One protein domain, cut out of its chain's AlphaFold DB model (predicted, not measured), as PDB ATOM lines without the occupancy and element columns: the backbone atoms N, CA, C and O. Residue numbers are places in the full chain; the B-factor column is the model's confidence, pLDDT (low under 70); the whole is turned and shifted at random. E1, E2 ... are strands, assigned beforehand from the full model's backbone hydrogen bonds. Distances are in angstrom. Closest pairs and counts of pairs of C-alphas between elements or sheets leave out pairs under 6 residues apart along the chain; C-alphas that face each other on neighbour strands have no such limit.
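Overview. This is residues 12 to 98 of the 194 residues of the protein "Hypothetical protein" of Calcidiscus leptoporus (UniProt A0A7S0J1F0). The chain is wound in stacked turns, a short solenoid in which the strand sets E1 E2 E3, E4 E5 E6 and E7 E8 E9 make three turns, one on the next, and E10 opens a further turn. Three parallel sheets make its walls: E1, E4, E7, E10 in the largest, E2, E5, E8 at one end of the turns, and E3, E6, E9 across from the largest; the turns are wide and the stack is low, and the loop of residues 67 to 74 bulges out at one end. The printed part has 87 residues with ten named strands, E1 to E10 in that order along the chain, and no named helix: the class is all strand. The whole is compact, with a radius of gyration of the C-alphas of 12.7 A, and elongated in outline, with spans of 36 by 22 by 16 A.

Arrangement. The largest sheet runs, strand beside strand, E1 (residues 12 to 14), E4 (28 to 34), E7 (53 to 61) and E10 (84 to 93), with each neighbour pair parallel. It is twisted, its C-alphas lying up to 5.4 A off the best plane; E1 and E10 are its edge strands. E1 and E4 stand at 13 degrees, with N 13 and O 32 within hydrogen-bond range at 2.9 A. E4 and E7 stand at 11 degrees; N 33 and O 59 are 2.9 A apart, and the C-alphas of Leu 31 and Val 58, which face each other, are 4.6 A apart. E7 and E10 stand at 4 degrees, with N 60 and O 91 at 2.8 A. E7 bends by 66 degrees at residue 57, and E10 bends by 82 degrees at residue 89. The second sheet runs E2 (17 to 19), E5 (37 to 39), E8 (64 to 66), parallel throughout. E1 runs on into E2 at 89 degrees, E4 into E5 at 91 degrees and E7 into E8 at 88 degrees, each across a break of 2 residues. N 39 and O 18 are 2.8 A apart across E2 and E5, and N 38 and O 64 are 2.8 A apart across E5 and E8. Residues 64 to 65 of E8 also pair, parallel, with residues 96 to 97. The third sheet runs E3 (23 to 26), E6 (44 to 47), E9 (75 to 78), also parallel. N 25 and O 45 are 2.8 A apart across E3 and E6, and N 76 and O 44 are 2.9 A apart across E6 and E9. E3 and E4 meet only through their link of 1 residue. The closest C-alphas of E4 and E6 are those of Pro 28 and Leu 46, 6.4 A apart. Among the pairs that are apart are E1 and E3, and E7 and E9.

Along the chain. E1 begins at C-alpha 12 at (36.019, 14.854, -34.585). From first to last C-alpha, E7 is the greatest in length at 22.0 A, E10 measures 19.1 A and E4 14.8 A. E3 measures 10.0 A, and E6 and E9 9.7 A each. E1, E2, E5 and E8, three residues each, measure 6.3, 6.6, 6.5 and 6.7 A. E7 begins at C-alpha 53 at (36.770, 17.027, -15.045), and E10 ends at C-alpha 93 at (25.740, 3.867, -27.871).

Size, cuts and confidence. The two C-alphas farthest apart are those of Gln 52 and Asp 69, at 36.8 A. The printed part has no cut, and no link is long: that from E8 to E9, with 8 residues, is short, and the others are tight. The mean pLDDT of the printed part is 89.2, and residues 68 to 72 are under 70.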
ATOM      1  N   ARG A  12      36.751  15.850 -33.811       94.88
ATOM      2  CA  ARG A  12      36.019  14.854 -34.585       94.88
ATOM      3  C   ARG A  12      36.962  13.812 -35.159       94.88
ATOM      4  O   ARG A  12      37.892  14.165 -35.878       94.88
ATOM      5  N   VAL A  13      36.668  12.543 -34.897       96.12
ATOM      6  CA  VAL A  13      37.317  11.387 -35.525       96.12
ATOM      7  C   VAL A  13      36.224  10.555 -36.173       96.12
ATOM      8  O   VAL A  13      35.349  10.029 -35.490       96.12
ATOM      9  N   GLN A  14      36.222  10.481 -37.498       97.25
ATOM     10  CA  GLN A  14      35.140   9.826 -38.226       97.25
ATOM     11  C   GLN A  14      35.648   9.061 -39.439       97.25
ATOM     12  O   GLN A  14      36.616   9.498 -40.066       97.25
ATOM     13  N   ASN A  15      34.964   7.968 -39.795       97.44
ATOM     14  CA  ASN A  15      35.253   7.156 -40.986       97.44
ATOM     15  C   ASN A  15      36.738   6.781 -41.113       97.44
ATOM     16  O   ASN A  15      37.294   6.750 -42.211       97.44
ATOM     17  N   SER A  16      37.402   6.591 -39.977       95.69
ATOM     18  CA  SER A  16      38.834   6.340 -39.904       95.69
ATOM     19  C   SER A  16      39.107   4.878 -39.591       95.69
ATOM     20  O   SER A  16      38.278   4.165 -39.025       95.69
ATOM     21  N   TYR A  17      40.308   4.455 -39.953       93.75
ATOM     22  CA  TYR A  17      40.846   3.138 -39.669       93.75
ATOM     23  C   TYR A  17      41.977   3.296 -38.649       93.75
ATOM     24  O   TYR A  17      42.940   4.017 -38.920       93.75
ATOM     25  N   LEU A  18      41.845   2.673 -37.477       92.25
ATOM     26  CA  LEU A  18      42.825   2.728 -36.392       92.25
ATOM     27  C   LEU A  18      43.285   1.313 -36.050       92.25
ATOM     28  O   LEU A  18      42.485   0.496 -35.602       92.25
ATOM     29  N   ASP A  19      44.570   1.032 -36.254       89.94
ATOM     30  CA  ASP A  19      45.153  -0.297 -36.073       89.94
ATOM     31  C   ASP A  19      46.288  -0.259 -35.047       89.94
ATOM     32  O   ASP A  19      47.203   0.560 -35.160       89.94
ATOM     33  N   TYR A  20      46.185  -1.104 -34.017       86.94
ATOM     34  CA  TYR A  20      47.063  -1.132 -32.837       86.94
ATOM     35  C   TYR A  20      47.317   0.244 -32.176       86.94
ATOM     36  O   TYR A  20      48.337   0.449 -31.513       86.94
ATOM     37  N   ALA A  21      46.401   1.203 -32.338       85.44
ATOM     38  CA  ALA A  21      46.556   2.586 -31.905       85.44
ATOM     39  C   ALA A  21      45.353   3.039 -31.058       85.44
ATOM     40  O   ALA A  21      44.258   3.231 -31.594       85.44
ATOM     41  N   PRO A  22      45.522   3.258 -29.739       88.81
ATOM     42  CA  PRO A  22      44.449   3.793 -28.914       88.81
ATOM     43  C   PRO A  22      44.178   5.268 -29.244       88.81
ATOM     44  O   PRO A  22      45.100   6.080 -29.365       88.81
ATOM     45  N   LEU A  23      42.900   5.634 -29.316       92.94
ATOM     46  CA  LEU A  23      42.454   7.020 -29.379       92.94
ATOM     47  C   LEU A  23      42.270   7.547 -27.955       92.94
ATOM     48  O   LEU A  23      41.294   7.222 -27.283       92.94
ATOM     49  N   VAL A  24      43.209   8.373 -27.496       93.12
ATOM     50  CA  VAL A  24      43.176   8.962 -26.152       93.12
ATOM     51  C   VAL A  24      42.684  10.403 -26.215       93.12
ATOM     52  O   VAL A  24      43.308  11.249 -26.860       93.12
ATOM     53  N   VAL A  25      41.600  10.694 -25.499       93.44
ATOM     54  CA  VAL A  25      41.027  12.035 -25.369       93.44
ATOM     55  C   VAL A  25      41.146  12.497 -23.922       93.44
ATOM     56  O   VAL A  25      40.485  11.974 -23.026       93.44
ATOM     57  N   ASN A  26      42.001  13.490 -23.693       91.75
ATOM     58  CA  ASN A  26      42.182  14.110 -22.385       91.75
ATOM     59  C   ASN A  26      41.173  15.247 -22.207       91.75
ATOM     60  O   ASN A  26      41.139  16.151 -23.033       91.75
ATOM     61  N   GLY A  27      40.401  15.233 -21.121       90.81
ATOM     62  CA  GLY A  27      39.405  16.267 -20.828       90.81
ATOM     63  C   GLY A  27      38.281  16.324 -21.872       90.81
ATOM     64  O   GLY A  27      38.058  17.387 -22.442       90.81
ATOM     65  N   PRO A  28      37.605  15.196 -22.159       91.75
ATOM     66  CA  PRO A  28      36.671  15.082 -23.277       91.75
ATOM     67  C   PRO A  28      35.504  16.079 -23.174       91.75
ATOM     68  O   PRO A  28      34.689  16.012 -22.254       91.75
ATOM     69  N   GLY A  29      35.407  16.976 -24.155       92.31
ATOM     70  CA  GLY A  29      34.332  17.955 -24.276       92.31
ATOM     71  C   GLY A  29      34.089  18.327 -25.737       92.31
ATOM     72  O   GLY A  29      35.057  18.540 -26.456       92.31
ATOM     73  N   ASP A  30      32.831  18.419 -26.171       92.56
ATOM     74  CA  ASP A  30      32.456  18.804 -27.546       92.56
ATOM     75  C   ASP A  30      33.072  17.863 -28.621       92.56
ATOM     76  O   ASP A  30      33.696  18.289 -29.597       92.56
ATOM     77  N   LEU A  31      32.924  16.548 -28.420       94.00
ATOM     78  CA  LEU A  31      33.624  15.489 -29.160       94.00
ATOM     79  C   LEU A  31      32.668  14.611 -29.978       94.00
ATOM     80  O   LEU A  31      31.649  14.151 -29.469       94.00
ATOM     81  N   LEU A  32      33.060  14.274 -31.209       96.12
ATOM     82  CA  LEU A  32      32.366  13.299 -32.055       96.12
ATOM     83  C   LEU A  32      33.324  12.189 -32.525       96.12
ATOM     84  O   LEU A  32      34.271  12.460 -33.263       96.12
ATOM     85  N   ILE A  33      33.076  10.934 -32.138       96.56
ATOM     86  CA  ILE A  33      33.828   9.756 -32.604       96.56
ATOM     87  C   ILE A  33      32.860   8.776 -33.269       96.56
ATOM     88  O   ILE A  33      32.117   8.077 -32.579       96.56
ATOM     89  N   THR A  34      32.843   8.713 -34.601       97.50
ATOM     90  CA  THR A  34      31.797   7.961 -35.317       97.50
ATOM     91  C   THR A  34      32.267   7.153 -36.507       97.50
ATOM     92  O   THR A  34      33.053   7.644 -37.314       97.50
ATOM     93  N   ASN A  35      31.673   5.975 -36.710       97.00
ATOM     94  CA  ASN A  35      31.882   5.152 -37.909       97.00
ATOM     95  C   ASN A  35      33.357   4.799 -38.158       97.00
ATOM     96  O   ASN A  35      33.802   4.740 -39.302       97.00
ATOM     97  N   ASN A  36      34.141   4.632 -37.095       96.06
ATOM     98  CA  ASN A  36      35.537   4.221 -37.204       96.06
ATOM     99  C   ASN A  36      35.669   2.703 -37.049       96.06
ATOM    100  O   ASN A  36      34.876   2.071 -36.350       96.06
ATOM    101  N   LEU A  37      36.707   2.141 -37.665       93.31
ATOM    102  CA  LEU A  37      37.114   0.751 -37.494       93.31
ATOM    103  C   LEU A  37      38.368   0.698 -36.612       93.31
ATOM    104  O   LEU A  37      39.414   1.220 -37.003       93.31
ATOM    105  N   PHE A  38      38.255   0.077 -35.440       91.62
ATOM    106  CA  PHE A  38      39.331  -0.132 -34.471       91.62
ATOM    107  C   PHE A  38      39.790  -1.591 -34.510       91.62
ATOM    108  O   PHE A  38      39.006  -2.494 -34.220       91.62
ATOM    109  N   LEU A  39      41.057  -1.825 -34.847       88.06
ATOM    110  CA  LEU A  39      41.656  -3.153 -35.008       88.06
ATOM    111  C   LEU A  39      42.843  -3.358 -34.067       88.06
ATOM    112  O   LEU A  39      43.399  -2.398 -33.525       88.06
ATOM    113  N   GLY A  40      43.223  -4.618 -33.846       83.12
ATOM    114  CA  GLY A  40      44.446  -4.949 -33.114       83.12
ATOM    115  C   GLY A  40      44.424  -4.475 -31.660       83.12
ATOM    116  O   GLY A  40      45.420  -3.972 -31.151       83.12
ATOM    117  N   SER A  41      43.271  -4.583 -30.988       77.69
ATOM    118  CA  SER A  41      43.063  -4.060 -29.625       77.69
ATOM    119  C   SER A  41      43.150  -2.534 -29.472       77.69
ATOM    120  O   SER A  41      43.392  -2.025 -28.374       77.69
ATOM    121  N   SER A  42      42.931  -1.779 -30.548       86.44
ATOM    122  CA  SER A  42      42.740  -0.332 -30.446       86.44
ATOM    123  C   SER A  42      41.499  -0.005 -29.605       86.44
ATOM    124  O   SER A  42      40.451  -0.641 -29.732       86.44
ATOM    125  N   SER A  43      41.613   1.006 -28.747       88.25
ATOM    126  CA  SER A  43      40.569   1.395 -27.795       88.25
ATOM    127  C   SER A  43      40.312   2.895 -27.821       88.25
ATOM    128  O   SER A  43      41.152   3.679 -28.270       88.25
ATOM    129  N   ILE A  44      39.149   3.299 -27.317       92.50
ATOM    130  CA  ILE A  44      38.843   4.698 -27.028       92.50
ATOM    131  C   ILE A  44      39.052   4.928 -25.532       92.50
ATOM    132  O   ILE A  44      38.414   4.288 -24.696       92.50
ATOM    133  N   VAL A  45      39.937   5.863 -25.195       92.94
ATOM    134  CA  VAL A  45      40.256   6.230 -23.814       92.94
ATOM    135  C   VAL A  45      39.763   7.645 -23.541       92.94
ATOM    136  O   VAL A  45      40.247   8.603 -24.143       92.94
ATOM    137  N   LEU A  46      38.827   7.782 -22.604       93.75
ATOM    138  CA  LEU A  46      38.391   9.069 -22.071       93.75
ATOM    139  C   LEU A  46      39.130   9.323 -20.757       93.75
ATOM    140  O   LEU A  46      38.876   8.651 -19.757       93.75
ATOM    141  N   ALA A  47      40.063  10.271 -20.766       93.75
ATOM    142  CA  ALA A  47      40.932  10.545 -19.631       93.75
ATOM    143  C   ALA A  47      40.520  11.824 -18.902       93.75
ATOM    144  O   ALA A  47      40.450  12.908 -19.491       93.75
ATOM    145  N   ALA A  48      40.282  11.708 -17.600       92.56
ATOM    146  CA  ALA A  48      40.109  12.860 -16.734       92.56
ATOM    147  C   ALA A  48      41.449  13.591 -16.568       92.56
ATOM    148  O   ALA A  48      42.520  12.987 -16.474       92.56
ATOM    149  N   THR A  49      41.395  14.916 -16.522       90.94
ATOM    150  CA  THR A  49      42.572  15.784 -16.369       90.94
ATOM    151  C   THR A  49      42.704  16.338 -14.953       90.94
ATOM    152  O   THR A  49      43.785  16.792 -14.581       90.94
ATOM    153  N   SER A  50      41.626  16.295 -14.163       90.25
ATOM    154  CA  SER A  50      41.569  16.731 -12.765       90.25
ATOM    155  C   SER A  50      40.354  16.126 -12.041       90.25
ATOM    156  O   SER A  50      39.514  15.478 -12.657       90.25
ATOM    157  N   HIS A  51      40.212  16.383 -10.734       86.12
ATOM    158  CA  HIS A  51      39.029  15.997  -9.944       86.12
ATOM    159  C   HIS A  51      37.746  16.780 -10.276       86.12
ATOM    160  O   HIS A  51      36.687  16.465  -9.741       86.12
ATOM    161  N   GLN A  52      37.847  17.821 -11.106       86.56
ATOM    162  CA  GLN A  52      36.721  18.637 -11.569       86.56
ATOM    163  C   GLN A  52      36.442  18.405 -13.060       86.56
ATOM    164  O   GLN A  52      35.778  19.212 -13.706       86.56
ATOM    165  N   SER A  53      37.008  17.343 -13.643       89.31
ATOM    166  CA  SER A  53      36.770  17.027 -15.045       89.31
ATOM    167  C   SER A  53      35.302  16.669 -15.255       89.31
ATOM    168  O   SER A  53      34.759  15.798 -14.583       89.31
ATOM    169  N   VAL A  54      34.678  17.320 -16.228       90.56
ATOM    170  CA  VAL A  54      33.329  17.009 -16.700       90.56
ATOM    171  C   VAL A  54      33.460  16.441 -18.104       90.56
ATOM    172  O   VAL A  54      34.170  17.024 -18.925       90.56
ATOM    173  N   VAL A  55      32.800  15.313 -18.373       92.06
ATOM    174  CA  VAL A  55      32.601  14.851 -19.753       92.06
ATOM    175  C   VAL A  55      31.343  15.525 -20.261       92.06
ATOM    176  O   VAL A  55      30.283  15.311 -19.676       92.06
ATOM    177  N   ARG A  56      31.452  16.337 -21.318       92.44
ATOM    178  CA  ARG A  56      30.284  17.047 -21.852       92.44
ATOM    179  C   ARG A  56      30.177  17.061 -23.365       92.44
ATOM    180  O   ARG A  56      31.190  17.235 -24.037       92.44
ATOM    181  N   ASN A  57      28.963  16.965 -23.900       93.06
ATOM    182  CA  ASN A  57      28.692  17.066 -25.342       93.06
ATOM    183  C   ASN A  57      29.538  16.076 -26.159       93.06
ATOM    184  O   ASN A  57      30.268  16.458 -27.077       93.06
ATOM    185  N   VAL A  58      29.509  14.804 -25.770       94.00
ATOM    186  CA  VAL A  58      30.334  13.760 -26.385       94.00
ATOM    187  C   VAL A  58      29.438  12.730 -27.046       94.00
ATOM    188  O   VAL A  58      28.569  12.162 -26.399       94.00
ATOM    189  N   VAL A  59      29.674  12.440 -28.321       95.25
ATOM    190  CA  VAL A  59      28.939  11.415 -29.066       95.25
ATOM    191  C   VAL A  59      29.922  10.399 -29.632       95.25
ATOM    192  O   VAL A  59      30.806  10.741 -30.420       95.25
ATOM    193  N   ILE A  60      29.762   9.140 -29.234       95.25
ATOM    194  CA  ILE A  60      30.576   8.006 -29.669       95.25
ATOM    195  C   ILE A  60      29.643   6.898 -30.147       95.25
ATOM    196  O   ILE A  60      29.020   6.208 -29.337       95.25
ATOM    197  N   THR A  61      29.516   6.740 -31.462       95.44
ATOM    198  CA  THR A  61      28.514   5.838 -32.040       95.44
ATOM    199  C   THR A  61      28.911   5.263 -33.395       95.44
ATOM    200  O   THR A  61      29.670   5.879 -34.141       95.44
ATOM    201  N   GLY A  62      28.405   4.074 -33.728       94.69
ATOM    202  CA  GLY A  62      28.642   3.421 -35.016       94.69
ATOM    203  C   GLY A  62      30.081   2.951 -35.226       94.69
ATOM    204  O   GLY A  62      30.456   2.638 -36.351       94.69
ATOM    205  N   ASN A  63      30.916   2.933 -34.184       94.12
ATOM    206  CA  ASN A  63      32.276   2.409 -34.287       94.12
ATOM    207  C   ASN A  63      32.266   0.883 -34.185       94.12
ATOM    208  O   ASN A  63      31.419   0.318 -33.494       94.12
ATOM    209  N   VAL A  64      33.226   0.233 -34.837       91.75
ATOM    210  CA  VAL A  64      33.395  -1.223 -34.817       91.75
ATOM    211  C   VAL A  64      34.770  -1.556 -34.245       91.75
ATOM    212  O   VAL A  64      35.780  -1.067 -34.751       91.75
ATOM    213  N   HIS A  65      34.813  -2.386 -33.205       90.00
ATOM    214  CA  HIS A  65      36.035  -2.875 -32.573       90.00
ATOM    215  C   HIS A  65      36.234  -4.364 -32.873       90.00
ATOM    216  O   HIS A  65      35.422  -5.193 -32.456       90.00
ATOM    217  N   HIS A  66      37.343  -4.710 -33.534       86.44
ATOM    218  CA  HIS A  66      37.802  -6.092 -33.672       86.44
ATOM    219  C   HIS A  66      39.128  -6.287 -32.940       86.44
ATOM    220  O   HIS A  66      40.159  -5.697 -33.274       86.44
ATOM    221  N   SER A  67      39.099  -7.156 -31.941       73.00
ATOM    222  CA  SER A  67      40.246  -7.478 -31.096       73.00
ATOM    223  C   SER A  67      40.885  -8.834 -31.416       73.00
ATOM    224  O   SER A  67      41.963  -9.100 -30.894       73.00
ATOM    225  N   TRP A  68      40.266  -9.625 -32.310       67.56
ATOM    226  CA  TRP A  68      40.680 -10.905 -32.923       67.56
ATOM    227  C   TRP A  68      41.128 -12.060 -32.007       67.56
ATOM    228  O   TRP A  68      40.938 -13.209 -32.395       67.56
ATOM    229  N   ASP A  69      41.657 -11.810 -30.812       57.38
ATOM    230  CA  ASP A  69      42.060 -12.819 -29.818       57.38
ATOM    231  C   ASP A  69      42.499 -12.234 -28.461       57.38
ATOM    232  O   ASP A  69      42.540 -12.958 -27.462       57.38
ATOM    233  N   GLN A  70      42.797 -10.937 -28.370       59.75
ATOM    234  CA  GLN A  70      43.154 -10.302 -27.101       59.75
ATOM    235  C   GLN A  70      41.910  -9.689 -26.460       59.75
ATOM    236  O   GLN A  70      41.313  -8.772 -27.011       59.75
ATOM    237  N   GLY A  71      41.519 -10.178 -25.278       58.59
ATOM    238  CA  GLY A  71      40.408  -9.646 -24.474       58.59
ATOM    239  C   GLY A  71      40.683  -8.242 -23.916       58.59
ATOM    240  O   GLY A  71      40.700  -8.039 -22.701       58.59
ATOM    241  N   ASN A  72      40.953  -7.280 -24.793       63.25
ATOM    242  CA  ASN A  72      41.161  -5.880 -24.469       63.25
ATOM    243  C   ASN A  72      39.835  -5.135 -24.518       63.25
ATOM    244  O   ASN A  72      39.001  -5.413 -25.370       63.25
ATOM    245  N   ARG A  73      39.661  -4.175 -23.605       73.44
ATOM    246  CA  ARG A  73      38.437  -3.373 -23.541       73.44
ATOM    247  C   ARG A  73      38.405  -2.388 -24.708       73.44
ATOM    248  O   ARG A  73      39.354  -1.631 -24.906       73.44
ATOM    249  N   SER A  74      37.284  -2.329 -25.412       82.50
ATOM    250  CA  SER A  74      37.034  -1.325 -26.457       82.50
ATOM    251  C   SER A  74      37.002   0.112 -25.919       82.50
ATOM    252  O   SER A  74      37.424   1.054 -26.596       82.50
ATOM    253  N   PHE A  75      36.568   0.272 -24.666       88.06
ATOM    254  CA  PHE A  75      36.424   1.554 -23.986       88.06
ATOM    255  C   PHE A  75      37.166   1.567 -22.649       88.06
ATOM    256  O   PHE A  75      37.081   0.620 -21.862       88.06
ATOM    257  N   PHE A  76      37.846   2.676 -22.357       89.31
ATOM    258  CA  PHE A  76      38.489   2.915 -21.069       89.31
ATOM    259  C   PHE A  76      38.161   4.309 -20.534       89.31
ATOM    260  O   PHE A  76      38.341   5.316 -21.217       89.31
ATOM    261  N   ILE A  77      37.748   4.360 -19.271       92.00
ATOM    262  CA  ILE A  77      37.696   5.588 -18.478       92.00
ATOM    263  C   ILE A  77      38.988   5.649 -17.660       92.00
ATOM    264  O   ILE A  77      39.205   4.824 -16.770       92.00
ATOM    265  N   ASP A  78      39.867   6.597 -17.983       92.62
ATOM    266  CA  ASP A  78      41.119   6.810 -17.257       92.62
ATOM    267  C   ASP A  78      40.959   7.934 -16.227       92.62
ATOM    268  O   ASP A  78      41.046   9.120 -16.541       92.62
ATOM    269  N   GLU A  79      40.740   7.539 -14.973       92.00
ATOM    270  CA  GLU A  79      40.577   8.448 -13.832       92.00
ATOM    271  C   GLU A  79      41.835   8.542 -12.944       92.00
ATOM    272  O   GLU A  79      41.775   8.967 -11.788       92.00
ATOM    273  N   ARG A  80      43.013   8.138 -13.449       92.50
ATOM    274  CA  ARG A  80      44.258   8.137 -12.650       92.50
ATOM    275  C   ARG A  80      44.700   9.536 -12.210       92.50
ATOM    276  O   ARG A  80      45.388   9.663 -11.201       92.50
ATOM    277  N   ARG A  81      44.324  10.579 -12.959       89.38
ATOM    278  CA  ARG A  81      44.655  11.992 -12.673       89.38
ATOM    279  C   ARG A  81      43.518  12.750 -11.971       89.38
ATOM    280  O   ARG A  81      43.633  13.952 -11.748       89.38
ATOM    281  N   GLY A  82      42.429  12.061 -11.637       88.31
ATOM    282  CA  GLY A  82      41.208  12.628 -11.074       88.31
ATOM    283  C   GLY A  82      39.975  11.891 -11.591       88.31
ATOM    284  O   GLY A  82      40.058  11.193 -12.592       88.31
ATOM    285  N   ARG A  83      38.836  12.025 -10.906       89.56
ATOM    286  CA  ARG A  83      37.562  11.425 -11.334       89.56
ATOM    287  C   ARG A  83      36.723  12.410 -12.131       89.56
ATOM    288  O   ARG A  83      36.832  13.617 -11.905       89.56
ATOM    289  N   PHE A  84      35.853  11.892 -12.993       91.62
ATOM    290  CA  PHE A  84      34.810  12.706 -13.598       91.62
ATOM    291  C   PHE A  84      33.780  13.105 -12.538       91.62
ATOM    292  O   PHE A  84      33.249  12.260 -11.819       91.62
ATOM    293  N   SER A  85      33.523  14.406 -12.412       90.56
ATOM    294  CA  SER A  85      32.547  14.942 -11.457       90.56
ATOM    295  C   SER A  85      31.130  14.986 -12.022       90.56
ATOM    296  O   SER A  85      30.177  15.007 -11.248       90.56
ATOM    297  N   ALA A  86      30.993  15.016 -13.352       90.62
ATOM    298  CA  ALA A  86      29.715  15.001 -14.054       90.62
ATOM    299  C   ALA A  86      29.861  14.441 -15.480       90.62
ATOM    300  O   ALA A  86      30.949  14.469 -16.071       90.62
ATOM    301  N   ILE A  87      28.745  13.925 -16.000       92.81
ATOM    302  CA  ILE A  87      28.592  13.335 -17.333       92.81
ATOM    303  C   ILE A  87      27.347  13.988 -17.947       92.81
ATOM    304  O   ILE A  87      26.223  13.694 -17.541       92.81
ATOM    305  N   GLU A  88      27.550  14.910 -18.882       92.44
ATOM    306  CA  GLU A  88      26.517  15.818 -19.392       92.44
ATOM    307  C   GLU A  88      26.394  15.694 -20.914       92.44
ATOM    308  O   GLU A  88      27.373  15.852 -21.634       92.44
ATOM    309  N   ASP A  89      25.207  15.406 -21.442       91.94
ATOM    310  CA  ASP A  89      24.987  15.269 -22.891       91.94
ATOM    311  C   ASP A  89      26.008  14.330 -23.583       91.94
ATOM    312  O   ASP A  89      26.566  14.620 -24.646       91.94
ATOM    313  N   VAL A  90      26.284  13.190 -22.943       93.19
ATOM    314  CA  VAL A  90      27.185  12.137 -23.416       93.19
ATOM    315  C   VAL A  90      26.373  10.959 -23.941       93.19
ATOM    316  O   VAL A  90      25.523  10.400 -23.250       93.19
ATOM    317  N   VAL A  91      26.679  10.535 -25.162       93.62
ATOM    318  CA  VAL A  91      26.090   9.365 -25.809       93.62
ATOM    319  C   VAL A  91      27.212   8.426 -26.222       93.62
ATOM    320  O   VAL A  91      27.982   8.736 -27.127       93.62
ATOM    321  N   VAL A  92      27.290   7.266 -25.573       93.44
ATOM    322  CA  VAL A  92      28.148   6.152 -25.996       93.44
ATOM    323  C   VAL A  92      27.249   4.952 -26.238       93.44
ATOM    324  O   VAL A  92      26.923   4.207 -25.314       93.44
ATOM    325  N   GLU A  93      26.782   4.819 -27.476       90.06
ATOM    326  CA  GLU A  93      25.740   3.867 -27.871       90.06
ATOM    327  C   GLU A  93      25.981   3.373 -29.305       90.06
ATOM    328  O   GLU A  93      26.645   4.035 -30.106       90.06
ATOM    329  N   ASN A  94      25.426   2.205 -29.647       90.50
ATOM    330  CA  ASN A  94      25.499   1.620 -30.995       90.50
ATOM    331  C   ASN A  94      26.936   1.421 -31.513       90.50
ATOM    332  O   ASN A  94      27.197   1.599 -32.700       90.50
ATOM    333  N   ASN A  95      27.870   1.063 -30.632       90.75
ATOM    334  CA  ASN A  95      29.199   0.612 -31.030       90.75
ATOM    335  C   ASN A  95      29.215  -0.918 -31.062       90.75
ATOM    336  O   ASN A  95      28.714  -1.577 -30.145       90.75
ATOM    337  N   GLU A  96      29.764  -1.478 -32.130       89.69
ATOM    338  CA  GLU A  96      29.950  -2.910 -32.273       89.69
ATOM    339  C   GLU A  96      31.289  -3.305 -31.663       89.69
ATOM    340  O   GLU A  96      32.329  -2.710 -31.932       89.69
ATOM    341  N   VAL A  97      31.242  -4.318 -30.813       85.56
ATOM    342  CA  VAL A  97      32.401  -4.887 -30.140       85.56
ATOM    343  C   VAL A  97      32.325  -6.392 -30.355       85.56
ATOM    344  O   VAL A  97      31.247  -6.981 -30.175       85.56
ATOM    345  N   ASP A  98      33.433  -6.987 -30.794       77.75
ATOM    346  CA  ASP A  98      33.534  -8.425 -31.044       77.75
ATOM    347  C   ASP A  98      33.158  -9.236 -29.788       77.75
ATOM    348  O   ASP A  98      33.373  -8.803 -28.657       77.75
TER     349      ASP A  98